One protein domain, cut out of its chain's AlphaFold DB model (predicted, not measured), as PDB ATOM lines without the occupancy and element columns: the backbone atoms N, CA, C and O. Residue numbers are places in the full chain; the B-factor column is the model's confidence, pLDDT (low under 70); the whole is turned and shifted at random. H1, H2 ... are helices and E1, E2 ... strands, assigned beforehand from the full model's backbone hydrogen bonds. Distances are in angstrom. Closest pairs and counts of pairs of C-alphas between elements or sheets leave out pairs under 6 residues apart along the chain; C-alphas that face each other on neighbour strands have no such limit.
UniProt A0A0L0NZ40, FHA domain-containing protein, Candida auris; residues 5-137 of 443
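This is residues 5 to 137 of the 443 residues of the protein "FHA domain-containing protein" of Candida auris (UniProt A0A0L0NZ40). With little regular structure, two small, strongly twisted antiparallel sheets, E1 E8 E7 E6 and E2 E3 E4 E5, stand partly face to face, with short helices H1 and H2 at one end. The printed part has 133 residues, 52 in named elements, running E1 to E6, H1, H2, E7, E8: mixed class. It is compact, radius of gyration of the C-alphas 14.1 A, spanning 36 by 36 by 24 A.

E1, residues 5 to 8, neighbours E8, residues 133 to 137, antiparallel; N 5 and O 136 are 2.9 A apart. E2, residues 14 to 18, and E3, residues 45 to 50, form a hairpin, with N 14 and O 47 at 2.8 A. H1, residues 94 to 102, and H2, residues 112 to 115, are apart and not on either sheet. H1 has 4 of 5 O i to N i+4 pairs within hydrogen-bond range; H2 is too short for one.

C-alpha 5 is at (-14.835, -9.638, 3.083), C-alpha 137 at (-14.162, -3.424, 1.189). E7, residues 124 to 130, measures 19.5 A.

The farthest C-alphas, Pro 24 and Asp 114, are 40.4 A apart. The printed part has no cut; residues 19 to 44 and 59 to 77 are long links. No printed residue is under 70.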
ATOM      1  N   ARG A   5     -14.063  -8.393   2.993       96.94
ATOM      2  CA  ARG A   5     -14.835  -9.638   3.083       96.94
ATOM      3  C   ARG A   5     -15.297 -10.057   1.707       96.94
ATOM      4  O   ARG A   5     -15.659  -9.193   0.914       96.94
ATOM      5  N   ARG A   6     -15.291 -11.357   1.433       98.12
ATOM      6  CA  ARG A   6     -15.634 -11.904   0.115       98.12
ATOM      7  C   ARG A   6     -16.537 -13.104   0.283       98.12
ATOM      8  O   ARG A   6     -16.316 -13.905   1.185       98.12
ATOM      9  N   VAL A   7     -17.548 -13.220  -0.563       98.25
ATOM     10  CA  VAL A   7     -18.463 -14.359  -0.558       98.25
ATOM     11  C   VAL A   7     -18.811 -14.720  -1.992       98.25
ATOM     12  O   VAL A   7     -19.183 -13.848  -2.774       98.25
ATOM     13  N   CYS A   8     -18.753 -16.011  -2.316       98.19
ATOM     14  CA  CYS A   8     -19.307 -16.526  -3.561       98.19
ATOM     15  C   CYS A   8     -20.836 -16.615  -3.447       98.19
ATOM     16  O   CYS A   8     -21.374 -17.320  -2.589       98.19
ATOM     17  N   LEU A   9     -21.536 -15.899  -4.314       98.19
ATOM     18  CA  LEU A   9     -22.979 -15.917  -4.471       98.19
ATOM     19  C   LEU A   9     -23.385 -17.178  -5.237       98.19
ATOM     20  O   LEU A   9     -23.217 -17.282  -6.448       98.19
ATOM     21  N   GLY A  10     -23.916 -18.152  -4.505       96.12
ATOM     22  CA  GLY A  10     -24.541 -19.338  -5.084       96.12
ATOM     23  C   GLY A  10     -26.045 -19.152  -5.336       96.12
ATOM     24  O   GLY A  10     -26.565 -18.037  -5.279       96.12
ATOM     25  N   PRO A  11     -26.789 -20.258  -5.530       96.38
ATOM     26  CA  PRO A  11     -28.250 -20.216  -5.640       96.38
ATOM     27  C   PRO A  11     -28.933 -19.865  -4.309       96.38
ATOM     28  O   PRO A  11     -30.112 -19.516  -4.281       96.38
ATOM     29  N   GLN A  12     -28.218 -20.005  -3.188       97.75
ATOM     30  CA  GLN A  12     -28.742 -19.693  -1.868       97.75
ATOM     31  C   GLN A  12     -28.465 -18.231  -1.499       97.75
ATOM     32  O   GLN A  12     -27.359 -17.739  -1.732       97.75
ATOM     33  N   PRO A  13     -29.435 -17.544  -0.875       98.19
ATOM     34  CA  PRO A  13     -29.235 -16.192  -0.383       98.19
ATOM     35  C   PRO A  13     -28.157 -16.140   0.707       98.19
ATOM     36  O   PRO A  13     -28.146 -16.955   1.632       98.19
ATOM     37  N   VAL A  14     -27.299 -15.126   0.640       98.38
ATOM     38  CA  VAL A  14     -26.262 -14.836   1.633       98.38
ATOM     39  C   VAL A  14     -26.795 -13.819   2.636       98.38
ATOM     40  O   VAL A  14     -27.257 -12.736   2.275       98.38
ATOM     41  N   ILE A  15     -26.721 -14.157   3.921       98.50
ATOM     42  CA  ILE A  15     -27.169 -13.278   5.001       98.50
ATOM     43  C   ILE A  15     -26.043 -12.318   5.383       98.50
ATOM     44  O   ILE A  15     -24.919 -12.734   5.666       98.50
ATOM     45  N   ILE A  16     -26.384 -11.035   5.464       98.56
ATOM     46  CA  ILE A  16     -25.591 -10.011   6.132       98.56
ATOM     47  C   ILE A  16     -26.129  -9.857   7.552       98.56
ATOM     48  O   ILE A  16     -27.330  -9.649   7.757       98.56
ATOM     49  N   GLY A  17     -25.261  -9.942   8.555       98.44
ATOM     50  CA  GLY A  17     -25.725  -9.880   9.934       98.44
ATOM     51  C   GLY A  17     -24.637  -9.713  10.976       98.44
ATOM     52  O   GLY A  17     -23.461  -9.506  10.688       98.44
ATOM     53  N   ARG A  18     -25.046  -9.806  12.238       98.19
ATOM     54  CA  ARG A  18     -24.144  -9.691  13.384       98.19
ATOM     55  C   ARG A  18     -23.458 -11.014  13.710       98.19
ATOM     56  O   ARG A  18     -24.133 -12.004  14.007       98.19
ATOM     57  N   ALA A  19     -22.129 -10.989  13.752       97.56
ATOM     58  CA  ALA A  19     -21.295 -12.076  14.249       97.56
ATOM     59  C   ALA A  19     -21.441 -12.242  15.766       97.56
ATOM     60  O   ALA A  19     -21.580 -11.267  16.510       97.56
ATOM     61  N   LEU A  20     -21.340 -13.481  16.243       96.56
ATOM     62  CA  LEU A  20     -21.209 -13.785  17.667       96.56
ATOM     63  C   LEU A  20     -19.876 -14.492  17.898       96.56
ATOM     64  O   LEU A  20     -19.623 -15.535  17.310       96.56
ATOM     65  N   ARG A  21     -19.055 -13.966  18.816       93.12
ATOM     66  CA  ARG A  21     -17.731 -14.537  19.137       93.12
ATOM     67  C   ARG A  21     -17.792 -16.002  19.583       93.12
ATOM     68  O   ARG A  21     -16.840 -16.736  19.378       93.12
ATOM     69  N   THR A  22     -18.893 -16.400  20.211       94.69
ATOM     70  CA  THR A  22     -19.063 -17.722  20.827       94.69
ATOM     71  C   THR A  22     -19.961 -18.664  20.030       94.69
ATOM     72  O   THR A  22     -20.051 -19.837  20.376       94.69
ATOM     73  N   SER A  23     -20.662 -18.178  18.999       94.81
ATOM     74  CA  SER A  23     -21.667 -18.980  18.295       94.81
ATOM     75  C   SER A  23     -21.074 -19.610  17.034       94.81
ATOM     76  O   SER A  23     -20.559 -18.873  16.190       94.81
ATOM     77  N   PRO A  24     -21.201 -20.936  16.850       96.06
ATOM     78  CA  PRO A  24     -20.746 -21.599  15.631       96.06
ATOM     79  C   PRO A  24     -21.605 -21.253  14.404       96.06
ATOM     80  O   PRO A  24     -21.124 -21.370  13.284       96.06
ATOM     81  N   GLU A  25     -22.848 -20.795  14.595       96.62
ATOM     82  CA  GLU A  25     -23.782 -20.479  13.502       96.62
ATOM     83  C   GLU A  25     -23.442 -19.166  12.782       96.62
ATOM     84  O   GLU A  25     -23.779 -18.988  11.614       96.62
ATOM     85  N   ARG A  26     -22.799 -18.221  13.481       96.31
ATOM     86  CA  ARG A  26     -22.483 -16.877  12.960       96.31
ATOM     87  C   ARG A  26     -21.041 -16.491  13.278       96.31
ATOM     88  O   ARG A  26     -20.814 -15.535  14.034       96.31
ATOM     89  N   PRO A  27     -20.071 -17.261  12.757       97.12
ATOM     90  CA  PRO A  27     -18.672 -17.046  13.056       97.12
ATOM     91  C   PRO A  27     -18.177 -15.782  12.351       97.12
ATOM     92  O   PRO A  27     -18.569 -15.486  11.224       97.12
ATOM     93  N   LEU A  28     -17.274 -15.053  12.998       96.12
ATOM     94  CA  LEU A  28     -16.569 -13.937  12.377       96.12
ATOM     95  C   LEU A  28     -15.472 -14.496  11.460       96.12
ATOM     96  O   LEU A  28     -14.418 -14.896  11.951       96.12
ATOM     97  N   LYS A  29     -15.712 -14.546  10.149       96.31
ATOM     98  CA  LYS A  29     -14.725 -15.009   9.160       96.31
ATOM     99  C   LYS A  29     -14.650 -14.054   7.973       96.31
ATOM    100  O   LYS A  29     -15.577 -13.285   7.765       96.31
ATOM    101  N   ALA A  30     -13.561 -14.087   7.209       95.50
ATOM    102  CA  ALA A  30     -13.396 -13.237   6.023       95.50
ATOM    103  C   ALA A  30     -14.261 -13.685   4.825       95.50
ATOM    104  O   ALA A  30     -14.541 -12.880   3.941       95.50
ATOM    105  N   ASP A  31     -14.700 -14.947   4.830       97.44
ATOM    106  CA  ASP A  31     -15.498 -15.611   3.792       97.44
ATOM    107  C   ASP A  31     -17.018 -15.490   4.022       97.44
ATOM    108  O   ASP A  31     -17.809 -16.264   3.484       97.44
ATOM    109  N   ASN A  32     -17.446 -14.561   4.883       97.56
ATOM    110  CA  ASN A  32     -18.853 -14.310   5.174       97.56
ATOM    111  C   ASN A  32     -19.131 -12.833   5.488       97.56
ATOM    112  O   ASN A  32     -18.225 -12.037   5.759       97.56
ATOM    113  N   PHE A  33     -20.414 -12.472   5.512       97.94
ATOM    114  CA  PHE A  33     -20.874 -11.123   5.851       97.94
ATOM    115  C   PHE A  33     -21.433 -11.017   7.275       97.94
ATOM    116  O   PHE A  33     -22.443 -10.353   7.521       97.94
ATOM    117  N   TYR A  34     -20.755 -11.656   8.235       98.06
ATOM    118  CA  TYR A  34     -21.031 -11.466   9.656       98.06
ATOM    119  C   TYR A  34     -20.074 -10.458  10.289       98.06
ATOM    120  O   TYR A  34     -18.873 -10.684  10.361       98.06
ATOM    121  N   PHE A  35     -20.614  -9.372  10.837       96.69
ATOM    122  CA  PHE A  35     -19.832  -8.265  11.388       96.69
ATOM    123  C   PHE A  35     -19.871  -8.238  12.913       96.69
ATOM    124  O   PHE A  35     -20.922  -8.445  13.528       96.69
ATOM    125  N   LEU A  36     -18.739  -7.933  13.551       95.69
ATOM    126  CA  LEU A  36     -18.661  -7.787  15.004       95.69
ATOM    127  C   LEU A  36     -19.109  -6.383  15.444       95.69
ATOM    128  O   LEU A  36     -18.317  -5.588  15.940       95.69
ATOM    129  N   ASN A  37     -20.390  -6.077  15.260       95.94
ATOM    130  CA  ASN A  37     -20.973  -4.800  15.662       95.94
ATOM    131  C   ASN A  37     -22.357  -5.021  16.287       95.94
ATOM    132  O   ASN A  37     -23.209  -5.687  15.703       95.94
ATOM    133  N   SER A  38     -22.582  -4.480  17.487       96.25
ATOM    134  CA  SER A  38     -23.831  -4.637  18.246       96.25
ATOM    135  C   SER A  38     -25.039  -3.969  17.583       96.25
ATOM    136  O   SER A  38     -26.155  -4.442  17.793       96.25
ATOM    137  N   HIS A  39     -24.834  -2.934  16.771       96.56
ATOM    138  CA  HIS A  39     -25.892  -2.221  16.052       96.56
ATOM    139  C   HIS A  39     -26.323  -2.939  14.771       96.56
ATOM    140  O   HIS A  39     -27.443  -2.744  14.307       96.56
ATOM    141  N   VAL A  40     -25.493  -3.833  14.231       97.88
ATOM    142  CA  VAL A  40     -25.922  -4.700  13.131       97.88
ATOM    143  C   VAL A  40     -26.939  -5.708  13.673       97.88
ATOM    144  O   VAL A  40     -26.767  -6.317  14.735       97.88
ATOM    145  N   SER A  41     -28.047  -5.873  12.957       98.12
ATOM    146  CA  SER A  41     -29.100  -6.819  13.327       98.12
ATOM    147  C   SER A  41     -28.632  -8.257  13.075       98.12
ATOM    148  O   SER A  41     -27.699  -8.514  12.320       98.12
ATOM    149  N   LYS A  42     -29.265  -9.236  13.730       97.88
ATOM    150  CA  LYS A  42     -28.900 -10.655  13.562       97.88
ATOM    151  C   LYS A  42     -29.058 -11.113  12.106       97.88
ATOM    152  O   LYS A  42     -28.126 -11.700  11.576       97.88
ATOM    153  N   ASN A  43     -30.205 -10.775  11.520       98.19
ATOM    154  CA  ASN A  43     -30.521 -10.874  10.101       98.19
ATOM    155  C   ASN A  43     -30.749  -9.429   9.665       98.19
ATOM    156  O   ASN A  43     -31.775  -8.848  10.011       98.19
ATOM    157  N   HIS A  44     -29.730  -8.797   9.098       98.50
ATOM    158  CA  HIS A  44     -29.759  -7.365   8.816       98.50
ATOM    159  C   HIS A  44     -30.199  -7.102   7.379       98.50
ATOM    160  O   HIS A  44     -31.166  -6.383   7.142       98.50
ATOM    161  N   ALA A  45     -29.529  -7.755   6.439       98.62
ATOM    162  CA  ALA A  45     -29.891  -7.740   5.036       98.62
ATOM    163  C   ALA A  45     -29.638  -9.119   4.428       98.62
ATOM    164  O   ALA A  45     -28.975  -9.975   5.022       98.62
ATOM    165  N   VAL A  46     -30.173  -9.336   3.234       98.62
ATOM    166  CA  VAL A  46     -29.933 -10.543   2.450       98.62
ATOM    167  C   VAL A  46     -29.510 -10.137   1.054       98.62
ATOM    168  O   VAL A  46     -30.191  -9.332   0.421       98.62
ATOM    169  N   VAL A  47     -28.414 -10.727   0.587       98.56
ATOM    170  CA  VAL A  47     -27.932 -10.604  -0.785       98.56
ATOM    171  C   VAL A  47     -28.223 -11.899  -1.525       98.56
ATOM    172  O   VAL A  47     -28.047 -12.988  -0.979       98.56
ATOM    173  N   PHE A  48     -28.693 -11.802  -2.756       98.50
ATOM    174  CA  PHE A  48     -28.984 -12.959  -3.592       98.50
ATOM    175  C   PHE A  48     -28.784 -12.609  -5.064       98.50
ATOM    176  O   PHE A  48     -28.842 -11.443  -5.448       98.50
ATOM    177  N   LYS A  49     -28.543 -13.634  -5.877       98.25
ATOM    178  CA  LYS A  49     -28.410 -13.509  -7.326       98.25
ATOM    179  C   LYS A  49     -29.713 -13.942  -7.995       98.25
ATOM    180  O   LYS A  49     -30.307 -14.938  -7.585       98.25
ATOM    181  N   ASP A  50     -30.163 -13.184  -8.987       98.06
ATOM    182  CA  ASP A  50     -31.322 -13.511  -9.823       98.06
ATOM    183  C   ASP A  50     -30.941 -13.248 -11.287       98.06
ATOM    184  O   ASP A  50     -30.796 -12.100 -11.717       98.06
ATOM    185  N   GLY A  51     -30.660 -14.326 -12.024       96.44
ATOM    186  CA  GLY A  51     -30.011 -14.258 -13.334       96.44
ATOM    187  C   GLY A  51     -28.557 -13.793 -13.230       96.44
ATOM    188  O   GLY A  51     -27.768 -14.367 -12.480       96.44
ATOM    189  N   GLU A  52     -28.195 -12.760 -13.989       97.00
ATOM    190  CA  GLU A  52     -26.859 -12.145 -13.953       97.00
ATOM    191  C   GLU A  52     -26.739 -11.044 -12.891       97.00
ATOM    192  O   GLU A  52     -25.631 -10.672 -12.507       97.00
ATOM    193  N   ASN A  53     -27.870 -10.570 -12.368       98.31
ATOM    194  CA  ASN A  53     -27.917  -9.418 -11.480       98.31
ATOM    195  C   ASN A  53     -27.856  -9.845 -10.010       98.31
ATOM    196  O   ASN A  53     -28.430 -10.858  -9.594       98.31
ATOM    197  N   VAL A  54     -27.179  -9.030  -9.206       98.62
ATOM    198  CA  VAL A  54     -27.091  -9.196  -7.754       98.62
ATOM    199  C   VAL A  54     -28.051  -8.218  -7.101       98.62
ATOM    200  O   VAL A  54     -28.088  -7.043  -7.448       98.62
ATOM    201  N   TYR A  55     -28.816  -8.692  -6.126       98.69
ATOM    202  CA  TYR A  55     -29.777  -7.885  -5.391       98.69
ATOM    203  C   TYR A  55     -29.493  -7.941  -3.899       98.69
ATOM    204  O   TYR A  55     -29.081  -8.969  -3.362       98.69
ATOM    205  N   ILE A  56     -29.796  -6.846  -3.213       98.75
ATOM    206  CA  ILE A  56     -29.863  -6.761  -1.761       98.75
ATOM    207  C   ILE A  56     -31.274  -6.377  -1.329       98.75
ATOM    208  O   ILE A  56     -31.992  -5.665  -2.027       98.75
ATOM    209  N   ARG A  57     -31.680  -6.850  -0.156       98.44
ATOM    210  CA  ARG A  57     -32.875  -6.366   0.536       98.44
ATOM    211  C   ARG A  57     -32.612  -6.239   2.027       98.44
ATOM    212  O   ARG A  57     -31.995  -7.124   2.624       98.44
ATOM    213  N   ASP A  58     -33.118  -5.172   2.632       98.56
ATOM    214  CA  ASP A  58     -33.122  -5.004   4.086       98.56
ATOM    215  C   ASP A  58     -34.150  -5.954   4.716       98.56
ATOM    216  O   ASP A  58     -35.301  -6.001   4.281       98.56
ATOM    217  N   THR A  59     -33.776  -6.708   5.752       97.94
ATOM    218  CA  THR A  59     -34.697  -7.634   6.439       97.94
ATOM    219  C   THR A  59     -35.311  -6.999   7.683       97.94
ATOM    220  O   THR A  59     -35.299  -7.596   8.760       97.94
ATOM    221  N   ASN A  60     -35.824  -5.775   7.530       97.25
ATOM    222  CA  ASN A  60     -36.342  -4.939   8.612       97.25
ATOM    223  C   ASN A  60     -35.308  -4.735   9.731       97.25
ATOM    224  O   ASN A  60     -35.535  -5.028  10.909       97.25
ATOM    225  N   SER A  61     -34.115  -4.290   9.342       98.06
ATOM    226  CA  SER A  61     -33.040  -4.050  10.294       98.06
ATOM    227  C   SER A  61     -33.322  -2.832  11.176       98.06
ATOM    228  O   SER A  61     -34.044  -1.913  10.797       98.06
ATOM    229  N   THR A  62     -32.728  -2.794  12.372       97.75
ATOM    230  CA  THR A  62     -33.005  -1.748  13.374       97.75
ATOM    231  C   THR A  62     -32.482  -0.365  12.980       97.75
ATOM    232  O   THR A  62     -33.104   0.636  13.323       97.75
ATOM    233  N   PHE A  63     -31.337  -0.310  12.297       97.88
ATOM    234  CA  PHE A  63     -30.662   0.937  11.905       97.88
ATOM    235  C   PHE A  63     -30.596   1.135  10.390       97.88
ATOM    236  O   PHE A  63     -30.001   2.109   9.938       97.88
ATOM    237  N   GLY A  64     -31.213   0.229   9.632       97.62
ATOM    238  CA  GLY A  64     -31.331   0.313   8.190       97.62
ATOM    239  C   GLY A  64     -30.116  -0.141   7.395       97.62
ATOM    240  O   GLY A  64     -28.979  -0.076   7.856       97.62
ATOM    241  N   THR A  65     -30.403  -0.557   6.162       98.44
ATOM    242  CA  THR A  65     -29.424  -0.804   5.101       98.44
ATOM    243  C   THR A  65     -29.445   0.377   4.137       98.44
ATOM    244  O   THR A  65     -30.519   0.836   3.751       98.44
ATOM    245  N   ILE A  66     -28.276   0.870   3.745       98.38
ATOM    246  CA  ILE A  66     -28.113   2.062   2.911       98.38
ATOM    247  C   ILE A  66     -27.348   1.673   1.652       98.38
ATOM    248  O   ILE A  66     -26.307   1.034   1.763       98.38
ATOM    249  N   VAL A  67     -27.815   2.076   0.475       98.31
ATOM    250  CA  VAL A  67     -27.067   1.930  -0.781       98.31
ATOM    251  C   VAL A  67     -26.920   3.303  -1.411       98.31
ATOM    252  O   VAL A  67     -27.912   3.994  -1.609       98.31
ATOM    253  N   ASN A  68     -25.685   3.731  -1.676       97.44
ATOM    254  CA  ASN A  68     -25.391   5.020  -2.316       97.44
ATOM    255  C   ASN A  68     -26.058   6.224  -1.623       97.44
ATOM    256  O   ASN A  68     -26.586   7.117  -2.272       97.44
ATOM    257  N   GLY A  69     -26.052   6.232  -0.285       96.88
ATOM    258  CA  GLY A  69     -26.674   7.295   0.515       96.88
ATOM    259  C   GLY A  69     -28.201   7.212   0.616       96.88
ATOM    260  O   GLY A  69     -28.804   8.061   1.263       96.88
ATOM    261  N   VAL A  70     -28.827   6.183   0.043       97.81
ATOM    262  CA  VAL A  70     -30.273   5.953   0.098       97.81
ATOM    263  C   VAL A  70     -30.585   4.833   1.089       97.81
ATOM    264  O   VAL A  70     -30.133   3.699   0.932       97.81
ATOM    265  N   LEU A  71     -31.361   5.140   2.127       97.81
ATOM    266  CA  LEU A  71     -31.908   4.175   3.074       97.81
ATOM    267  C   LEU A  71     -32.964   3.313   2.374       97.81
ATOM    268  O   LEU A  71     -33.984   3.819   1.908       97.81
ATOM    269  N   LEU A  72     -32.731   2.003   2.336       97.88
ATOM    270  CA  LEU A  72     -33.642   1.063   1.698       97.88
ATOM    271  C   LEU A  72     -34.898   0.825   2.545       97.88
ATOM    272  O   LEU A  72     -34.824   0.630   3.771       97.88
ATOM    273  N   GLY A  73     -36.037   0.756   1.857       97.44
ATOM    274  CA  GLY A  73     -37.287   0.252   2.409       97.44
ATOM    275  C   GLY A  73     -37.178  -1.228   2.793       97.44
ATOM    276  O   GLY A  73     -36.411  -2.004   2.213       97.44
ATOM    277  N   HIS A  74     -37.945  -1.650   3.797       96.19
ATOM    278  CA  HIS A  74     -37.892  -3.030   4.277       96.19
ATOM    279  C   HIS A  74     -38.380  -4.020   3.205       96.19
ATOM    280  O   HIS A  74     -39.409  -3.819   2.565       96.19
ATOM    281  N   ASN A  75     -37.683  -5.145   3.044       97.12
ATOM    282  CA  ASN A  75     -38.019  -6.217   2.098       97.12
ATOM    283  C   ASN A  75     -38.105  -5.795   0.618       97.12
ATOM    284  O   ASN A  75     -38.555  -6.588  -0.213       97.12
ATOM    285  N   VAL A  76     -37.639  -4.594   0.274       97.25
ATOM    286  CA  VAL A  76     -37.575  -4.097  -1.103       97.25
ATOM    287  C   VAL A  76     -36.297  -4.608  -1.742       97.25
ATOM    288  O   VAL A  76     -35.227  -4.571  -1.131       97.25
ATOM    289  N   ARG A  77     -36.408  -5.117  -2.969       98.06
ATOM    290  CA  ARG A  77     -35.245  -5.552  -3.742       98.06
ATOM    291  C   ARG A  77     -34.558  -4.327  -4.331       98.06
ATOM    292  O   ARG A  77     -35.205  -3.527  -5.001       98.06
ATOM    293  N   HIS A  78     -33.259  -4.221  -4.112       98.44
ATOM    294  CA  HIS A  78     -32.408  -3.203  -4.703       98.44
ATOM    295  C   HIS A  78     -31.289  -3.895  -5.479       98.44
ATOM    296  O   HIS A  78     -30.611  -4.763  -4.931       98.44
ATOM    297  N   GLU A  79     -31.138  -3.566  -6.757       98.50
ATOM    298  CA  GLU A  79     -30.043  -4.081  -7.581       98.50
ATOM    299  C   GLU A  79     -28.718  -3.487  -7.086       98.50
ATOM    300  O   GLU A  79     -28.619  -2.276  -6.916       98.50
ATOM    301  N   LEU A  80     -27.720  -4.334  -6.835       98.56
ATOM    302  CA  LEU A  80     -26.362  -3.922  -6.490       98.56
ATOM    303  C   LEU A  80     -25.465  -3.968  -7.721       98.56
ATOM    304  O   LEU A  80     -25.459  -4.946  -8.469       98.56
ATOM    305  N   LYS A  81     -24.639  -2.935  -7.871       98.56
ATOM    306  CA  LYS A  81     -23.646  -2.798  -8.933       98.56
ATOM    307  C   LYS A  81     -22.248  -2.674  -8.338       98.56
ATOM    308  O   LYS A  81     -22.047  -2.216  -7.214       98.56
ATOM    309  N   SER A  82     -21.254  -3.112  -9.106       98.50
ATOM    310  CA  SER A  82     -19.854  -2.893  -8.743       98.50
ATOM    311  C   SER A  82     -19.573  -1.386  -8.714       98.50
ATOM    312  O   SER A  82     -19.950  -0.673  -9.643       98.50
ATOM    313  N   GLY A  83     -18.936  -0.904  -7.649       98.06
ATOM    314  CA  GLY A  83     -18.726   0.519  -7.375       98.06
ATOM    315  C   GLY A  83     -19.752   1.143  -6.423       98.06
ATOM    316  O   GLY A  83     -19.513   2.251  -5.944       98.06
ATOM    317  N   ASP A  84     -20.845   0.445  -6.099       98.62
ATOM    318  CA  ASP A  84     -21.811   0.929  -5.113       98.62
ATOM    319  C   ASP A  84     -21.197   1.035  -3.713       98.62
ATOM    320  O   ASP A  84     -20.247   0.341  -3.345       98.62
ATOM    321  N   THR A  85     -21.798   1.888  -2.890       97.75
ATOM    322  CA  THR A  85     -21.469   2.009  -1.472       97.75
ATOM    323  C   THR A  85     -22.579   1.416  -0.621       97.75
ATOM    324  O   THR A  85     -23.732   1.831  -0.710       97.75
ATOM    325  N   LEU A  86     -22.228   0.457   0.232       98.25
ATOM    326  CA  LEU A  86     -23.155  -0.232   1.122       98.25
ATOM    327  C   LEU A  86     -22.943   0.213   2.571       98.25
ATOM    328  O   LEU A  86     -21.834   0.137   3.096       98.25
ATOM    329  N   GLY A  87     -24.015   0.635   3.234       97.75
ATOM    330  CA  GLY A  87     -24.065   0.985   4.648       97.75
ATOM    331  C   GLY A  87     -24.958   0.035   5.449       97.75
ATOM    332  O   GLY A  87     -26.010  -0.365   4.959       97.75
ATOM    333  N   LEU A  88     -24.574  -0.307   6.686       97.38
ATOM    334  CA  LEU A  88     -25.362  -1.205   7.566       97.38
ATOM    335  C   LEU A  88     -25.873  -0.546   8.858       97.38
ATOM    336  O   LEU A  88     -26.537  -1.183   9.669       97.38
ATOM    337  N   VAL A  89     -25.481   0.692   9.152       96.75
ATOM    338  CA  VAL A  89     -25.902   1.372  10.386       96.75
ATOM    339  C   VAL A  89     -25.919   2.872  10.138       96.75
ATOM    340  O   VAL A  89     -24.853   3.473   9.977       96.75
ATOM    341  N   VAL A  90     -27.104   3.484  10.179       96.19
ATOM    342  CA  VAL A  90     -27.222   4.939  10.326       96.19
ATOM    343  C   VAL A  90     -26.953   5.322  11.786       96.19
ATOM    344  O   VAL A  90     -27.516   4.749  12.717       96.19
ATOM    345  N   ASN A  91     -26.100   6.318  11.997       94.25
ATOM    346  CA  ASN A  91     -25.740   6.909  13.282       94.25
ATOM    347  C   ASN A  91     -26.855   7.845  13.779       94.25
ATOM    348  O   ASN A  91     -26.702   9.068  13.875       94.25
ATOM    349  N   ARG A  92     -28.020   7.249  14.032       95.69
ATOM    350  CA  ARG A  92     -29.210   7.877  14.603       95.69
ATOM    351  C   ARG A  92     -29.883   6.906  15.565       95.69
ATOM    352  O   ARG A  92     -29.670   5.695  15.508       95.69
ATOM    353  N   LYS A  93     -30.706   7.436  16.471       96.69
ATOM    354  CA  LYS A  93     -31.499   6.605  17.385       96.69
ATOM    355  C   LYS A  93     -32.435   5.708  16.567       96.69
ATOM    356  O   LYS A  93     -33.076   6.169  15.628       96.69
ATOM    357  N   ALA A  94     -32.576   4.449  16.975       96.69
ATOM    358  CA  ALA A  94     -33.403   3.464  16.271       96.69
ATOM    359  C   ALA A  94     -34.891   3.849  16.154       96.69
ATOM    360  O   ALA A  94     -35.589   3.309  15.304       96.69
ATOM    361  N   ALA A  95     -35.402   4.715  17.035       96.94
ATOM    362  CA  ALA A  95     -36.766   5.238  16.937       96.94
ATOM    363  C   ALA A  95     -36.911   6.233  15.774       96.94
ATOM    364  O   ALA A  95     -37.884   6.164  15.041       96.94
ATOM    365  N   VAL A  96     -35.903   7.085  15.555       96.94
ATOM    366  CA  VAL A  96     -35.892   8.081  14.472       96.94
ATOM    367  C   VAL A  96     -35.819   7.395  13.110       96.94
ATOM    368  O   VAL A  96     -36.621   7.683  12.235       96.94
ATOM    369  N   VAL A  97     -34.916   6.416  12.958       96.44
ATOM    370  CA  VAL A  97     -34.792   5.641  11.707       96.44
ATOM    371  C   VAL A  97     -36.070   4.852  11.396       96.44
ATOM    372  O   VAL A  97     -36.391   4.638  10.231       96.44
ATOM    373  N   ARG A  98     -36.800   4.409  12.430       95.81
ATOM    374  CA  ARG A  98     -38.115   3.779  12.262       95.81
ATOM    375  C   ARG A  98     -39.176   4.783  11.827       95.81
ATOM    376  O   ARG A  98     -39.834   4.504  10.839       95.81
ATOM    377  N   GLY A  99     -39.245   5.953  12.469       96.12
ATOM    378  CA  GLY A  99     -40.155   7.032  12.071       96.12
ATOM    379  C   GLY A  99     -40.027   7.374  10.588       96.12
ATOM    380  O   GLY A  99     -41.011   7.319   9.870       96.12
ATOM    381  N   TRP A 100     -38.794   7.535  10.088       95.12
ATOM    382  CA  TRP A 100     -38.557   7.777   8.658       95.12
ATOM    383  C   TRP A 100     -39.217   6.744   7.742       95.12
ATOM    384  O   TRP A 100     -39.711   7.108   6.687       95.12
ATOM    385  N   ARG A 101     -39.226   5.465   8.133       93.38
ATOM    386  CA  ARG A 101     -39.819   4.373   7.346       93.38
ATOM    387  C   ARG A 101     -41.334   4.304   7.486       93.38
ATOM    388  O   ARG A 101     -42.001   3.934   6.527       93.38
ATOM    389  N   ASP A 102     -41.842   4.614   8.674       93.19
ATOM    390  CA  ASP A 102     -43.269   4.574   8.988       93.19
ATOM    391  C   ASP A 102     -44.015   5.758   8.338       93.19
ATOM    392  O   ASP A 102     -45.170   5.612   7.944       93.19
ATOM    393  N   ASP A 103     -43.336   6.894   8.144       90.94
ATOM    394  CA  ASP A 103     -43.891   8.113   7.537       90.94
ATOM    395  C   ASP A 103     -44.069   8.018   6.007       90.94
ATOM    396  O   ASP A 103     -44.616   8.924   5.379       90.94
ATOM    397  N   SER A 104     -43.599   6.944   5.366       89.94
ATOM    398  CA  SER A 104     -43.700   6.760   3.914       89.94
ATOM    399  C   SER A 104     -44.448   5.499   3.521       89.94
ATOM    400  O   SER A 104     -44.696   4.600   4.321       89.94
ATOM    401  N   ALA A 105     -44.805   5.424   2.236       92.25
ATOM    402  CA  ALA A 105     -45.418   4.230   1.677       92.25
ATOM    403  C   ALA A 105     -44.555   2.987   1.990       92.25
ATOM    404  O   ALA A 105     -43.328   3.055   1.859       92.25
ATOM    405  N   PRO A 106     -45.158   1.848   2.373       91.06
ATOM    406  CA  PRO A 106     -44.418   0.633   2.688       91.06
ATOM    407  C   PRO A 106     -43.440   0.256   1.572       91.06
ATOM    408  O   PRO A 106     -43.838   0.004   0.436       91.06
ATOM    409  N   GLY A 107     -42.151   0.205   1.907       91.62
ATOM    410  CA  GLY A 107     -41.093  -0.088   0.940       91.62
ATOM    411  C   GLY A 107     -40.589   1.115   0.131       91.62
ATOM    412  O   GLY A 107     -39.851   0.928  -0.835       91.62
ATOM    413  N   ALA A 108     -40.936   2.344   0.504       96.38
ATOM    414  CA  ALA A 108     -40.261   3.517  -0.031       96.38
ATOM    415  C   ALA A 108     -38.775   3.515   0.368       96.38
ATOM    416  O   ALA A 108     -38.395   3.099   1.466       96.38
ATOM    417  N   ASN A 109     -37.930   3.968  -0.553       96.62
ATOM    418  CA  ASN A 109     -36.532   4.270  -0.279       96.62
ATOM    419  C   ASN A 109     -36.422   5.756   0.075       96.62
ATOM    420  O   ASN A 109     -37.144   6.569  -0.498       96.62
ATOM    421  N   HIS A 110     -35.500   6.114   0.964       96.25
ATOM    422  CA  HIS A 110     -35.352   7.492   1.432       96.25
ATOM    423  C   HIS A 110     -33.924   7.977   1.258       96.25
ATOM    424  O   HIS A 110     -32.989   7.287   1.666       96.25
ATOM    425  N   SER A 111     -33.734   9.171   0.704       96.94
ATOM    426  CA  SER A 111     -32.397   9.747   0.640       96.94
ATOM    427  C   SER A 111     -31.955  10.205   2.031       96.94
ATOM    428  O   SER A 111     -32.712  10.837   2.763       96.94
ATOM    429  N   LEU A 112     -30.716   9.906   2.428       96.00
ATOM    430  CA  LEU A 112     -30.174  10.412   3.695       96.00
ATOM    431  C   LEU A 112     -29.911  11.924   3.669       96.00
ATOM    432  O   LEU A 112     -29.802  12.526   4.742       96.00
ATOM    433  N   SER A 113     -29.811  12.525   2.479       95.69
ATOM    434  CA  SER A 113     -29.713  13.981   2.297       95.69
ATOM    435  C   SER A 113     -30.919  14.704   2.886       95.69
ATOM    436  O   SER A 113     -30.757  15.719   3.557       95.69
ATOM    437  N   ASP A 114     -32.110  14.120   2.740       95.56
ATOM    438  CA  ASP A 114     -33.384  14.718   3.157       95.56
ATOM    439  C   ASP A 114     -33.465  14.879   4.684       95.56
ATOM    440  O   ASP A 114     -34.211  15.703   5.204       95.56
ATOM    441  N   TYR A 115     -32.631  14.128   5.412       94.31
ATOM    442  CA  TYR A 115     -32.520  14.164   6.869       94.31
ATOM    443  C   TYR A 115     -31.208  14.790   7.368       94.31
ATOM    444  O   TYR A 115     -30.894  14.684   8.558       94.31
ATOM    445  N   GLY A 116     -30.374  15.353   6.483       93.50
ATOM    446  CA  GLY A 116     -29.052  15.886   6.842       93.50
ATOM    447  C   GLY A 116     -28.106  14.822   7.424       93.50
ATOM    448  O   GLY A 116     -27.335  15.086   8.351       93.50
ATOM    449  N   CYS A 117     -28.210  13.579   6.946       91.00
ATOM    450  CA  CYS A 117     -27.536  12.408   7.516       91.00
ATOM    451  C   CYS A 117     -26.476  11.781   6.597       91.00
ATOM    452  O   CYS A 117     -26.015  10.677   6.886       91.00
ATOM    453  N   GLU A 118     -26.046  12.467   5.539       85.94
ATOM    454  CA  GLU A 118     -25.147  11.939   4.495       85.94
ATOM    455  C   GLU A 118     -23.863  11.304   5.059       85.94
ATOM    456  O   GLU A 118     -23.480  10.202   4.678       85.94
ATOM    457  N   ASN A 119     -23.257  11.940   6.065       86.06
ATOM    458  CA  ASN A 119     -22.017  11.475   6.700       86.06
ATOM    459  C   ASN A 119     -22.247  10.623   7.959       86.06
ATOM    460  O   ASN A 119     -21.331  10.397   8.750       86.06
ATOM    461  N   SER A 120     -23.481  10.180   8.199       89.75
ATOM    462  CA  SER A 120     -23.869   9.490   9.431       89.75
ATOM    463  C   SER A 120     -23.845   7.964   9.295       89.75
ATOM    464  O   SER A 120     -24.534   7.294  10.048       89.75
ATOM    465  N   ILE A 121     -23.084   7.372   8.373       94.38
ATOM    466  CA  ILE A 121     -23.037   5.908   8.201       94.38
ATOM    467  C   ILE A 121     -21.853   5.330   8.989       94.38
ATOM    468  O   ILE A 121     -20.699   5.656   8.718       94.38
ATOM    469  N   HIS A 122     -22.115   4.462   9.971       92.25
ATOM    470  CA  HIS A 122     -21.067   3.926  10.855       92.25
ATOM    471  C   HIS A 122     -20.257   2.794  10.201       92.25
ATOM    472  O   HIS A 122     -19.036   2.747  10.335       92.25
ATOM    473  N   LEU A 123     -20.923   1.892   9.476       94.88
ATOM    474  CA  LEU A 123     -20.284   0.802   8.737       94.88
ATOM    475  C   LEU A 123     -20.563   0.988   7.254       94.88
ATOM    476  O   LEU A 123     -21.690   0.733   6.835       94.88
ATOM    477  N   GLN A 124     -19.557   1.436   6.503       96.31
ATOM    478  CA  GLN A 124     -19.646   1.672   5.066       96.31
ATOM    479  C   GLN A 124     -18.621   0.817   4.316       96.31
ATOM    480  O   GLN A 124     -17.473   0.666   4.750       96.31
ATOM    481  N   PHE A 125     -19.041   0.263   3.186       97.31
ATOM    482  CA  PHE A 125     -18.253  -0.630   2.350       97.31
ATOM    483  C   PHE A 125     -18.363  -0.212   0.889       97.31
ATOM    484  O   PHE A 125     -19.437   0.186   0.448       97.31
ATOM    485  N   ASP A 126     -17.271  -0.341   0.151       97.75
ATOM    486  CA  ASP A 126     -17.294  -0.354  -1.306       97.75
ATOM    487  C   ASP A 126     -17.631  -1.764  -1.785       97.75
ATOM    488  O   ASP A 126     -17.072  -2.754  -1.295       97.75
ATOM    489  N   VAL A 127     -18.571  -1.839  -2.720       98.50
ATOM    490  CA  VAL A 127     -19.068  -3.070  -3.323       98.50
ATOM    491  C   VAL A 127     -18.272  -3.356  -4.590       98.50
ATOM    492  O   VAL A 127     -18.159  -2.509  -5.473       98.50
ATOM    493  N   THR A 128     -17.740  -4.566  -4.707       98.50
ATOM    494  CA  THR A 128     -17.121  -5.061  -5.941       98.50
ATOM    495  C   THR A 128     -17.748  -6.398  -6.297       98.50
ATOM    496  O   THR A 128     -17.799  -7.295  -5.457       98.50
ATOM    497  N   ILE A 129     -18.258  -6.514  -7.522       98.50
ATOM    498  CA  ILE A 129     -18.912  -7.727  -8.025       98.50
ATOM    499  C   ILE A 129     -18.108  -8.235  -9.218       98.50
ATOM    500  O   ILE A 129     -17.978  -7.528 -10.217       98.50
ATOM    501  N   GLU A 130     -17.586  -9.457  -9.109       98.12
ATOM    502  CA  GLU A 130     -16.800 -10.130 -10.145       98.12
ATOM    503  C   GLU A 130     -17.364 -11.539 -10.379       98.12
ATOM    504  O   GLU A 130     -17.074 -12.489  -9.652       98.12
ATOM    505  N   GLY A 131     -18.220 -11.680 -11.397       96.62
ATOM    506  CA  GLY A 131     -18.884 -12.944 -11.723       96.62
ATOM    507  C   GLY A 131     -19.869 -13.390 -10.637       96.62
ATOM    508  O   GLY A 131     -20.962 -12.835 -10.513       96.62
ATOM    509  N   ASP A 132     -19.485 -14.415  -9.876       97.69
ATOM    510  CA  ASP A 132     -20.237 -14.914  -8.718       97.69
ATOM    511  C   ASP A 132     -19.643 -14.432  -7.390       97.69
ATOM    512  O   ASP A 132     -20.201 -14.715  -6.339       97.69
ATOM    513  N   GLU A 133     -18.521 -13.714  -7.383       98.38
ATOM    514  CA  GLU A 133     -17.916 -13.222  -6.147       98.38
ATOM    515  C   GLU A 133     -18.404 -11.806  -5.823       98.38
ATOM    516  O   GLU A 133     -18.277 -10.880  -6.626       98.38
ATOM    517  N   LEU A 134     -18.941 -11.628  -4.613       98.44
ATOM    518  CA  LEU A 134     -19.227 -10.323  -4.031       98.44
ATOM    519  C   LEU A 134     -18.181 -10.007  -2.964       98.44
ATOM    520  O   LEU A 134     -18.023 -10.731  -1.979       98.44
ATOM    521  N   THR A 135     -17.516  -8.873  -3.136       98.44
ATOM    522  CA  THR A 135     -16.520  -8.336  -2.217       98.44
ATOM    523  C   THR A 135     -17.031  -7.049  -1.577       98.44
ATOM    524  O   THR A 135     -17.489  -6.137  -2.262       98.44
ATOM    525  N   LEU A 136     -16.905  -6.957  -0.251       98.00
ATOM    526  CA  LEU A 136     -17.140  -5.748   0.534       98.00
ATOM    527  C   LEU A 136     -15.813  -5.254   1.109       98.00
ATOM    528  O   LEU A 136     -15.200  -5.927   1.946       98.00
ATOM    529  N   THR A 137     -15.383  -4.068   0.689       97.25
ATOM    530  CA  THR A 137     -14.162  -3.424   1.189       97.25
ATOM    531  C   THR A 137     -14.540  -2.297   2.131       97.25
ATOM    532  O   THR A 137     -15.167  -1.329   1.722       97.25
TER     533      THR A 137